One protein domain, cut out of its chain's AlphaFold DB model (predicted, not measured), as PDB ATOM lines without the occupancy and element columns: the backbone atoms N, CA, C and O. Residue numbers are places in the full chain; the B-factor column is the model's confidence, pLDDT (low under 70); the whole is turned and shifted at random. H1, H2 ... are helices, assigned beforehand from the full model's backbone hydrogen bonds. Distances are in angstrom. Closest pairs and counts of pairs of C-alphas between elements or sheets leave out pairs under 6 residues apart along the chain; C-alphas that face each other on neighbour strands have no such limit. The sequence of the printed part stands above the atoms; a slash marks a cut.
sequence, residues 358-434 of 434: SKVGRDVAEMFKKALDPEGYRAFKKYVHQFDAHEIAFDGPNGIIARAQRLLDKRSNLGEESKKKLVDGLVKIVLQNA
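What this domain is: This is residues 358 to 434 of the 434 residues of an uncharacterized protein of Lentinula edodes (UniProt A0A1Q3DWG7). Four helices form an up-and-down bundle, each running against the one before it; H4 packs on H1 and H3, H3 on H2, and the H1-H2 side is looser. The printed part has 77 residues, with four named helices, H1 to H4 in chain order, and no named strand: all helix. It is compact, with radius of gyration of the C-alphas 11.6 A and spans of 31 by 22 by 18 A.

Where its parts are: H1, residues 358 to 371, begins at C-alpha (65.320, 52.767, -184.558) and measures 19.7 A. H2 is residues 374 to 388, 21.0 A; H3 396 to 409, 20.7 A. H4, 416 to 433, measures 25.8 A and ends at C-alpha (61.926, 58.730, -175.812).

How they stand to each other: H1 touches H4 residues 422 to 429 alone, closest C-alphas Val 364 and Gly 425, 6.4 A. H2 and H3 form a hairpin at 4 degrees, closest C-alphas Gly 376 and Leu 407, 6.4 A. H2 and H4 are apart. Every O i to N i+4 pair is within hydrogen-bond range in H1, H2 and H4; in H3, 9 of 10.

The domain as a whole: The printed part has no cut and no long link. Residues 392 to 394 have pLDDT under 70.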
ATOM      1  N   SER A 358      65.157  54.213-184.397       81.38
ATOM      2  CA  SER A 358      65.320  52.767-184.558       81.38
ATOM      3  C   SER A 358      66.733  52.388-185.001       81.38
ATOM      4  O   SER A 358      67.232  51.345-184.577       81.38
ATOM      5  N   LYS A 359      67.402  53.224-185.808       90.25
ATOM      6  CA  LYS A 359      68.804  53.012-186.213       90.25
ATOM      7  C   LYS A 359      69.743  53.128-185.014       90.25
ATOM      8  O   LYS A 359      70.440  52.166-184.708       90.25
ATOM      9  N   VAL A 360      69.667  54.229-184.261       89.88
ATOM     10  CA  VAL A 360      70.513  54.436-183.068       89.88
ATOM     11  C   VAL A 360      70.246  53.363-182.007       89.88
ATOM     12  O   VAL A 360      71.178  52.797-181.437       89.88
ATOM     13  N   GLY A 361      68.973  53.012-181.786       91.69
ATOM     14  CA  GLY A 361      68.590  51.922-180.886       91.69
ATOM     15  C   GLY A 361      69.144  50.562-181.308       91.69
ATOM     16  O   GLY A 361      69.594  49.788-180.459       91.69
ATOM     17  N   ARG A 362      69.159  50.273-182.615       93.69
ATOM     18  CA  ARG A 362      69.734  49.041-183.164       93.69
ATOM     19  C   ARG A 362      71.246  49.003-182.973       93.69
ATOM     20  O   ARG A 362      71.742  47.988-182.491       93.69
ATOM     21  N   ASP A 363      71.947  50.095-183.257       94.81
ATOM     22  CA  ASP A 363      73.403  50.177-183.099       94.81
ATOM     23  C   ASP A 363      73.814  49.969-181.637       94.81
ATOM     24  O   ASP A 363      74.673  49.138-181.335       94.81
ATOM     25  N   VAL A 364      73.131  50.638-180.700       95.12
ATOM     26  CA  VAL A 364      73.363  50.449-179.260       95.12
ATOM     27  C   VAL A 364      73.059  49.006-178.854       95.12
ATOM     28  O   VAL A 364      73.865  48.376-178.166       95.12
ATOM     29  N   ALA A 365      71.955  48.423-179.328       95.50
ATOM     30  CA  ALA A 365      71.629  47.026-179.049       95.50
ATOM     31  C   ALA A 365      72.672  46.043-179.610       95.50
ATOM     32  O   ALA A 365      72.937  45.017-178.979       95.50
ATOM     33  N   GLU A 366      73.276  46.331-180.762       96.25
ATOM     34  CA  GLU A 366      74.373  45.540-181.319       96.25
ATOM     35  C   GLU A 366      75.657  45.676-180.503       96.25
ATOM     36  O   GLU A 366      76.325  44.669-180.253       96.25
ATOM     37  N   MET A 367      75.987  46.880-180.029       95.19
ATOM     38  CA  MET A 367      77.125  47.082-179.132       95.19
ATOM     39  C   MET A 367      76.926  46.320-177.814       95.19
ATOM     40  O   MET A 367      77.830  45.605-177.384       95.19
ATOM     41  N   PHE A 368      75.728  46.369-177.221       95.94
ATOM     42  CA  PHE A 368      75.395  45.580-176.028       95.94
ATOM     43  C   PHE A 368      75.436  44.073-176.293       95.94
ATOM     44  O   PHE A 368      75.855  43.318-175.424       95.94
ATOM     45  N   LYS A 369      75.043  43.616-177.485       95.81
ATOM     46  CA  LYS A 369      75.128  42.200-177.874       95.81
ATOM     47  C   LYS A 369      76.573  41.707-178.004       95.81
ATOM     48  O   LYS A 369      76.817  40.526-177.791       95.81
ATOM     49  N   LYS A 370      77.504  42.581-178.401       95.56
ATOM     50  CA  LYS A 370      78.943  42.272-178.488       95.56
ATOM     51  C   LYS A 370      79.623  42.343-177.118       95.56
ATOM     52  O   LYS A 370      80.536  41.572-176.859       95.56
ATOM     53  N   ALA A 371      79.185  43.272-176.268       95.62
ATOM     54  CA  ALA A 371      79.771  43.534-174.956       95.62
ATOM     55  C   ALA A 371      79.265  42.606-173.842       95.62
ATOM     56  O   ALA A 371      80.001  42.296-172.909       95.62
ATOM     57  N   LEU A 372      78.001  42.190-173.921       95.75
ATOM     58  CA  LEU A 372      77.378  41.257-172.990       95.75
ATOM     59  C   LEU A 372      77.326  39.865-173.606       95.75
ATOM     60  O   LEU A 372      77.085  39.698-174.799       95.75
ATOM     61  N   ASP A 373      77.441  38.840-172.777       95.94
ATOM     62  CA  ASP A 373      77.197  37.469-173.210       95.94
ATOM     63  C   ASP A 373      75.696  37.231-173.411       95.94
ATOM     64  O   ASP A 373      74.849  38.033-172.988       95.94
ATOM     65  N   PRO A 374      75.330  36.092-174.024       96.00
ATOM     66  CA  PRO A 374      73.951  35.805-174.396       96.00
ATOM     67  C   PRO A 374      72.957  35.915-173.235       96.00
ATOM     68  O   PRO A 374      71.808  36.299-173.447       96.00
ATOM     69  N   GLU A 375      73.384  35.596-172.013       96.69
ATOM     70  CA  GLU A 375      72.553  35.706-170.814       96.69
ATOM     71  C   GLU A 375      72.347  37.163-170.376       96.69
ATOM     72  O   GLU A 375      71.205  37.599-170.204       96.69
ATOM     73  N   GLY A 376      73.427  37.945-170.270       95.94
ATOM     74  CA  GLY A 376      73.355  39.369-169.925       95.94
ATOM     75  C   GLY A 376      72.543  40.159-170.951       95.94
ATOM     76  O   GLY A 376      71.708  40.988-170.589       95.94
ATOM     77  N   TYR A 377      72.698  39.826-172.233       96.75
ATOM     78  CA  TYR A 377      71.939  40.441-173.316       96.75
ATOM     79  C   TYR A 377      70.434  40.114-173.265       96.75
ATOM     80  O   TYR A 377      69.601  40.969-173.572       96.75
ATOM     81  N   ARG A 378      70.044  38.906-172.828       96.75
ATOM     82  CA  ARG A 378      68.626  38.564-172.590       96.75
ATOM     83  C   ARG A 378      68.034  39.385-171.445       96.75
ATOM     84  O   ARG A 378      66.910  39.868-171.576       96.75
ATOM     85  N   ALA A 379      68.780  39.567-170.355       96.25
ATOM     86  CA  ALA A 379      68.352  40.412-169.241       96.25
ATOM     87  C   ALA A 379      68.201  41.879-169.674       96.25
ATOM     88  O   ALA A 379      67.184  42.501-169.375       96.25
ATOM     89  N   PHE A 380      69.157  42.395-170.453       95.69
ATOM     90  CA  PHE A 380      69.085  43.730-171.047       95.69
ATOM     91  C   PHE A 380      67.823  43.910-171.903       95.69
ATOM     92  O   PHE A 380      67.058  44.842-171.669       95.69
ATOM     93  N   LYS A 381      67.536  42.976-172.823       95.56
ATOM     94  CA  LYS A 381      66.300  43.005-173.626       95.56
ATOM     95  C   LYS A 381      65.043  43.037-172.771       95.56
ATOM     96  O   LYS A 381      64.118  43.773-173.088       95.56
ATOM     97  N   LYS A 382      65.009  42.239-171.700       94.56
ATOM     98  CA  LYS A 382      63.874  42.221-170.777       94.56
ATOM     99  C   LYS A 382      63.669  43.596-170.139       94.56
ATOM    100  O   LYS A 382      62.535  44.046-170.079       94.56
ATOM    101  N   TYR A 383      64.737  44.279-169.728       92.81
ATOM    102  CA  TYR A 383      64.632  45.630-169.165       92.81
ATOM    103  C   TYR A 383      64.171  46.669-170.187       92.81
ATOM    104  O   TYR A 383      63.289  47.453-169.865       92.81
ATOM    105  N   VAL A 384      64.704  46.640-171.414       92.56
ATOM    106  CA  VAL A 384      64.257  47.538-172.493       92.56
ATOM    107  C   VAL A 384      62.779  47.320-172.806       92.56
ATOM    108  O   VAL A 384      62.028  48.280-172.896       92.56
ATOM    109  N   HIS A 385      62.342  46.062-172.912       91.56
ATOM    110  CA  HIS A 385      60.943  45.749-173.187       91.56
ATOM    111  C   HIS A 385      60.014  46.182-172.048       91.56
ATOM    112  O   HIS A 385      58.945  46.713-172.306       91.56
ATOM    113  N   GLN A 386      60.430  46.002-170.792       89.75
ATOM    114  CA  GLN A 386      59.651  46.459-169.639       89.75
ATOM    115  C   GLN A 386      59.583  47.989-169.540       89.75
ATOM    116  O   GLN A 386      58.568  48.514-169.093       89.75
ATOM    117  N   PHE A 387      60.650  48.692-169.937       89.44
ATOM    118  CA  PHE A 387      60.668  50.152-170.028       89.44
ATOM    119  C   PHE A 387      59.706  50.646-171.115       89.44
ATOM    120  O   PHE A 387      58.866  51.492-170.840       89.44
ATOM    121  N   ASP A 388      59.762  50.050-172.307       88.88
ATOM    122  CA  ASP A 388      58.872  50.368-173.432       88.88
ATOM    123  C   ASP A 388      57.396  50.057-173.121       88.88
ATOM    124  O   ASP A 388      56.491  50.838-173.411       88.88
ATOM    125  N   ALA A 389      57.143  48.946-172.428       88.56
ATOM    126  CA  ALA A 389      55.811  48.569-171.966       88.56
ATOM    127  C   ALA A 389      55.302  49.424-170.789       88.56
ATOM    128  O   ALA A 389      54.164  49.236-170.364       88.56
ATOM    129  N   HIS A 390      56.123  50.335-170.245       82.75
ATOM    130  CA  HIS A 390      55.821  51.120-169.040       82.75
ATOM    131  C   HIS A 390      55.355  50.240-167.857       82.75
ATOM    132  O   HIS A 390      54.632  50.683-166.967       82.75
ATOM    133  N   GLU A 391      55.746  48.960-167.854       74.31
ATOM    134  CA  GLU A 391      55.061  47.890-167.107       74.31
ATOM    135  C   GLU A 391      55.614  47.702-165.687       74.31
ATOM    136  O   GLU A 391      55.198  46.827-164.930       74.31
ATOM    137  N   ILE A 392      56.590  48.517-165.303       54.00
ATOM    138  CA  ILE A 392      57.190  48.501-163.976       54.00
ATOM    139  C   ILE A 392      57.317  49.949-163.531       54.00
ATOM    140  O   ILE A 392      57.644  50.814-164.344       54.00
ATOM    141  N   ALA A 393      57.146  50.190-162.228       67.62
ATOM    142  CA  ALA A 393      57.642  51.386-161.552       67.62
ATOM    143  C   ALA A 393      59.178  51.399-161.625       67.62
ATOM    144  O   ALA A 393      59.892  51.174-160.647       67.62
ATOM    145  N   PHE A 394      59.711  51.523-162.835       59.31
ATOM    146  CA  PHE A 394      61.067  51.955-163.003       59.31
ATOM    147  C   PHE A 394      61.118  53.364-162.452       59.31
ATOM    148  O   PHE A 394      60.173  54.139-162.580       59.31
ATOM    149  N   ASP A 395      62.240  53.647-161.819       81.25
ATOM    150  CA  ASP A 395      62.657  54.940-161.302       81.25
ATOM    151  C   ASP A 395      62.888  55.943-162.460       81.25
ATOM    152  O   ASP A 395      63.951  56.540-162.615       81.25
ATOM    153  N   GLY A 396      61.933  55.999-163.391       86.12
ATOM    154  CA  GLY A 396      62.016  56.660-164.677       86.12
ATOM    155  C   GLY A 396      63.156  56.157-165.579       86.12
ATOM    156  O   GLY A 396      63.639  55.023-165.447       86.12
ATOM    157  N   PRO A 397      63.611  57.028-166.497       89.69
ATOM    158  CA  PRO A 397      64.807  56.849-167.325       89.69
ATOM    159  C   PRO A 397      66.036  56.345-166.558       89.69
ATOM    160  O   PRO A 397      66.775  55.483-167.034       89.69
ATOM    161  N   ASN A 398      66.233  56.826-165.328       92.25
ATOM    162  CA  ASN A 398      67.394  56.477-164.511       92.25
ATOM    163  C   ASN A 398      67.377  55.004-164.082       92.25
ATOM    164  O   ASN A 398      68.430  54.368-163.984       92.25
ATOM    165  N   GLY A 399      66.188  54.423-163.903       92.62
ATOM    166  CA  GLY A 399      66.030  53.027-163.513       92.62
ATOM    167  C   GLY A 399      66.566  52.038-164.552       92.62
ATOM    168  O   GLY A 399      67.209  51.051-164.181       92.62
ATOM    169  N   ILE A 400      66.334  52.285-165.848       93.50
ATOM    170  CA  ILE A 400      66.873  51.423-166.912       93.50
ATOM    171  C   ILE A 400      68.392  51.594-167.049       93.50
ATOM    172  O   ILE A 400      69.105  50.594-167.172       93.50
ATOM    173  N   ILE A 401      68.892  52.828-166.920       94.81
ATOM    174  CA  ILE A 401      70.324  53.151-166.983       94.81
ATOM    175  C   ILE A 401      71.090  52.426-165.868       94.81
ATOM    176  O   ILE A 401      72.033  51.685-166.148       94.81
ATOM    177  N   ALA A 402      70.633  52.530-164.615       95.25
ATOM    178  CA  ALA A 402      71.287  51.891-163.472       95.25
ATOM    179  C   ALA A 402      71.334  50.356-163.593       95.25
ATOM    180  O   ALA A 402      72.301  49.710-163.178       95.25
ATOM    181  N   ARG A 403      70.301  49.732-164.179       93.94
ATOM    182  CA  ARG A 403      70.291  48.277-164.406       93.94
ATOM    183  C   ARG A 403      71.200  47.855-165.549       93.94
ATOM    184  O   ARG A 403      71.856  46.822-165.423       93.94
ATOM    185  N   ALA A 404      71.250  48.629-166.632       95.12
ATOM    186  CA  ALA A 404      72.186  48.394-167.725       95.12
ATOM    187  C   ALA A 404      73.639  48.527-167.242       95.12
ATOM    188  O   ALA A 404      74.451  47.649-167.522       95.12
ATOM    189  N   GLN A 405      73.936  49.542-166.425       95.56
ATOM    190  CA  GLN A 405      75.247  49.721-165.804       95.56
ATOM    191  C   GLN A 405      75.615  48.526-164.915       95.56
ATOM    192  O   GLN A 405      76.654  47.913-165.122       95.56
ATOM    193  N   ARG A 406      74.709  48.067-164.038       96.00
ATOM    194  CA  ARG A 406      74.935  46.849-163.233       96.00
ATOM    195  C   ARG A 406      75.191  45.593-164.073       96.00
ATOM    196  O   ARG A 406      75.903  44.704-163.616       96.00
ATOM    197  N   LEU A 407      74.587  45.466-165.259       96.06
ATOM    198  CA  LEU A 407      74.875  44.348-166.168       96.06
ATOM    199  C   LEU A 407      76.291  44.440-166.746       96.06
ATOM    200  O   LEU A 407      76.952  43.410-166.863       96.06
ATOM    201  N   LEU A 408      76.747  45.651-167.070       95.75
ATOM    202  CA  LEU A 408      78.105  45.906-167.547       95.75
ATOM    203  C   LEU A 408      79.145  45.758-166.429       95.75
ATOM    204  O   LEU A 408      80.221  45.235-166.681       95.75
ATOM    205  N   ASP A 409      78.838  46.150-165.193       95.75
ATOM    206  CA  ASP A 409      79.757  46.031-164.052       95.75
ATOM    207  C   ASP A 409      79.981  44.574-163.646       95.75
ATOM    208  O   ASP A 409      81.102  44.177-163.338       95.75
ATOM    209  N   LYS A 410      78.933  43.743-163.736       95.38
ATOM    210  CA  LYS A 410      79.027  42.290-163.520       95.38
ATOM    211  C   LYS A 410      79.976  41.591-164.497       95.38
ATOM    212  O   LYS A 410      80.364  40.455-164.239       95.38
ATOM    213  N   ARG A 411      80.320  42.230-165.619       84.81
ATOM    214  CA  ARG A 411      81.254  41.711-166.621       84.81
ATOM    215  C   ARG A 411      82.503  42.598-166.623       84.81
ATOM    216  O   ARG A 411      82.506  43.728-167.106       84.81
ATOM    217  N   SER A 412      83.601  42.092-166.076       72.25
ATOM    218  CA  SER A 412      84.875  42.823-165.973       72.25
ATOM    219  C   SER A 412      85.627  42.956-167.305       72.25
ATOM    220  O   SER A 412      86.656  43.612-167.365       72.25
ATOM    221  N   ASN A 413      85.125  42.345-168.379       88.50
ATOM    222  CA  ASN A 413      85.879  42.138-169.617       88.50
ATOM    223  C   ASN A 413      85.903  43.375-170.533       88.50
ATOM    224  O   ASN A 413      86.629  43.394-171.522       88.50
ATOM    225  N   LEU A 414      85.071  44.378-170.246       92.38
ATOM    226  CA  LEU A 414      85.000  45.618-171.013       92.38
ATOM    227  C   LEU A 414      85.773  46.726-170.294       92.38
ATOM    228  O   LEU A 414      85.570  46.931-169.096       92.38
ATOM    229  N   GLY A 415      86.587  47.481-171.032       96.12
ATOM    230  CA  GLY A 415      87.237  48.682-170.504       96.12
ATOM    231  C   GLY A 415      86.211  49.734-170.074       96.12
ATOM    232  O   GLY A 415      85.148  49.862-170.690       96.12
ATOM    233  N   GLU A 416      86.520  50.499-169.030       95.75
ATOM    234  CA  GLU A 416      85.607  51.486-168.429       95.75
ATOM    235  C   GLU A 416      85.111  52.528-169.442       95.75
ATOM    236  O   GLU A 416      83.924  52.857-169.469       95.75
ATOM    237  N   GLU A 417      85.977  52.960-170.359       96.12
ATOM    238  CA  GLU A 417      85.635  53.892-171.439       96.12
ATOM    239  C   GLU A 417      84.541  53.339-172.362       96.12
ATOM    240  O   GLU A 417      83.588  54.033-172.721       96.12
ATOM    241  N   SER A 418      84.637  52.054-172.716       94.69
ATOM    242  CA  SER A 418      83.655  51.391-173.578       94.69
ATOM    243  C   SER A 418      82.312  51.197-172.872       94.69
ATOM    244  O   SER A 418      81.264  51.388-173.492       94.69
ATOM    245  N   LYS A 419      82.334  50.901-171.562       95.94
ATOM    246  CA  LYS A 419      81.129  50.835-170.722       95.94
ATOM    247  C   LYS A 419      80.439  52.190-170.670       95.94
ATOM    248  O   LYS A 419      79.235  52.259-170.899       95.94
ATOM    249  N   LYS A 420      81.202  53.261-170.442       96.12
ATOM    250  CA  LYS A 420      80.680  54.628-170.411       96.12
ATOM    251  C   LYS A 420      80.045  55.010-171.748       96.12
ATOM    252  O   LYS A 420      78.892  55.414-171.765       96.12
ATOM    253  N   LYS A 421      80.720  54.748-172.872       96.31
ATOM    254  CA  LYS A 421      80.182  55.018-174.219       96.31
ATOM    255  C   LYS A 421      78.872  54.268-174.509       96.31
ATOM    256  O   LYS A 421      77.968  54.822-175.127       96.31
ATOM    257  N   LEU A 422      78.762  53.015-174.061       96.00
ATOM    258  CA  LEU A 422      77.538  52.207-174.161       96.00
ATOM    259  C   LEU A 422      76.390  52.791-173.331       96.00
ATOM    260  O   LEU A 422      75.260  52.879-173.815       96.00
ATOM    261  N   VAL A 423      76.686  53.182-172.091       96.31
ATOM    262  CA  VAL A 423      75.711  53.799-171.189       96.31
ATOM    263  C   VAL A 423      75.272  55.158-171.730       96.31
ATOM    264  O   VAL A 423      74.074  55.380-171.836       96.31
ATOM    265  N   ASP A 424      76.192  56.015-172.169       96.94
ATOM    266  CA  ASP A 424      75.887  57.327-172.753       96.94
ATOM    267  C   ASP A 424      75.017  57.198-174.015       96.94
ATOM    268  O   ASP A 424      74.053  57.946-174.199       96.94
ATOM    269  N   GLY A 425      75.295  56.200-174.864       95.25
ATOM    270  CA  GLY A 425      74.461  55.879-176.025       95.25
ATOM    271  C   GLY A 425      73.039  55.467-175.635       95.25
ATOM    272  O   GLY A 425      72.073  55.926-176.245       95.25
ATOM    273  N   LEU A 426      72.896  54.652-174.585       94.56
ATOM    274  CA  LEU A 426      71.592  54.270-174.042       94.56
ATOM    275  C   LEU A 426      70.858  55.474-173.433       94.56
ATOM    276  O   LEU A 426      69.682  55.666-173.725       94.56
ATOM    277  N   VAL A 427      71.544  56.297-172.636       95.25
ATOM    278  CA  VAL A 427      71.001  57.520-172.020       95.25
ATOM    279  C   VAL A 427      70.437  58.444-173.095       95.25
ATOM    280  O   VAL A 427      69.312  58.918-172.956       95.25
ATOM    281  N   LYS A 428      71.168  58.642-174.200       95.19
ATOM    282  CA  LYS A 428      70.718  59.474-175.321       95.19
ATOM    283  C   LYS A 428      69.408  58.968-175.932       95.19
ATOM    284  O   LYS A 428      68.519  59.772-176.187       95.19
ATOM    285  N   ILE A 429      69.266  57.654-176.126       92.31
ATOM    286  CA  ILE A 429      68.029  57.051-176.658       92.31
ATOM    287  C   ILE A 429      66.880  57.185-175.657       92.31
ATOM    288  O   ILE A 429      65.760  57.513-176.041       92.31
ATOM    289  N   VAL A 430      67.146  56.915-174.378       91.19
ATOM    290  CA  VAL A 430      66.123  56.941-173.329       91.19
ATOM    291  C   VAL A 430      65.608  58.365-173.115       91.19
ATOM    292  O   VAL A 430      64.401  58.551-173.089       91.19
ATOM    293  N   LEU A 431      66.486  59.370-173.039       90.19
ATOM    294  CA  LEU A 431      66.091  60.781-172.908       90.19
ATOM    295  C   LEU A 431      65.360  61.321-174.139       90.19
ATOM    296  O   LEU A 431      64.596  62.268-174.023       90.19
ATOM    297  N   GLN A 432      65.597  60.743-175.315       87.88
ATOM    298  CA  GLN A 432      64.886  61.121-176.535       87.88
ATOM    299  C   GLN A 432      63.475  60.502-176.617       87.88
ATOM    300  O   GLN A 432      62.656  60.959-177.417       87.88
ATOM    301  N   ASN A 433      63.204  59.452-175.835       81.69
ATOM    302  CA  ASN A 433      61.926  58.730-175.812       81.69
ATOM    303  C   ASN A 433      61.102  58.942-174.531       81.69
ATOM    304  O   ASN A 433      59.936  58.554-174.523       81.69
ATOM    305  N   ALA A 434      61.703  59.489-173.473       74.81
ATOM    306  CA  ALA A 434      61.011  59.965-172.277       74.81
ATOM    307  C   ALA A 434      60.332  61.307-172.561       74.81
ATOM    308  O   ALA A 434      59.222  61.510-172.022       74.81
TER     309      ALA A 434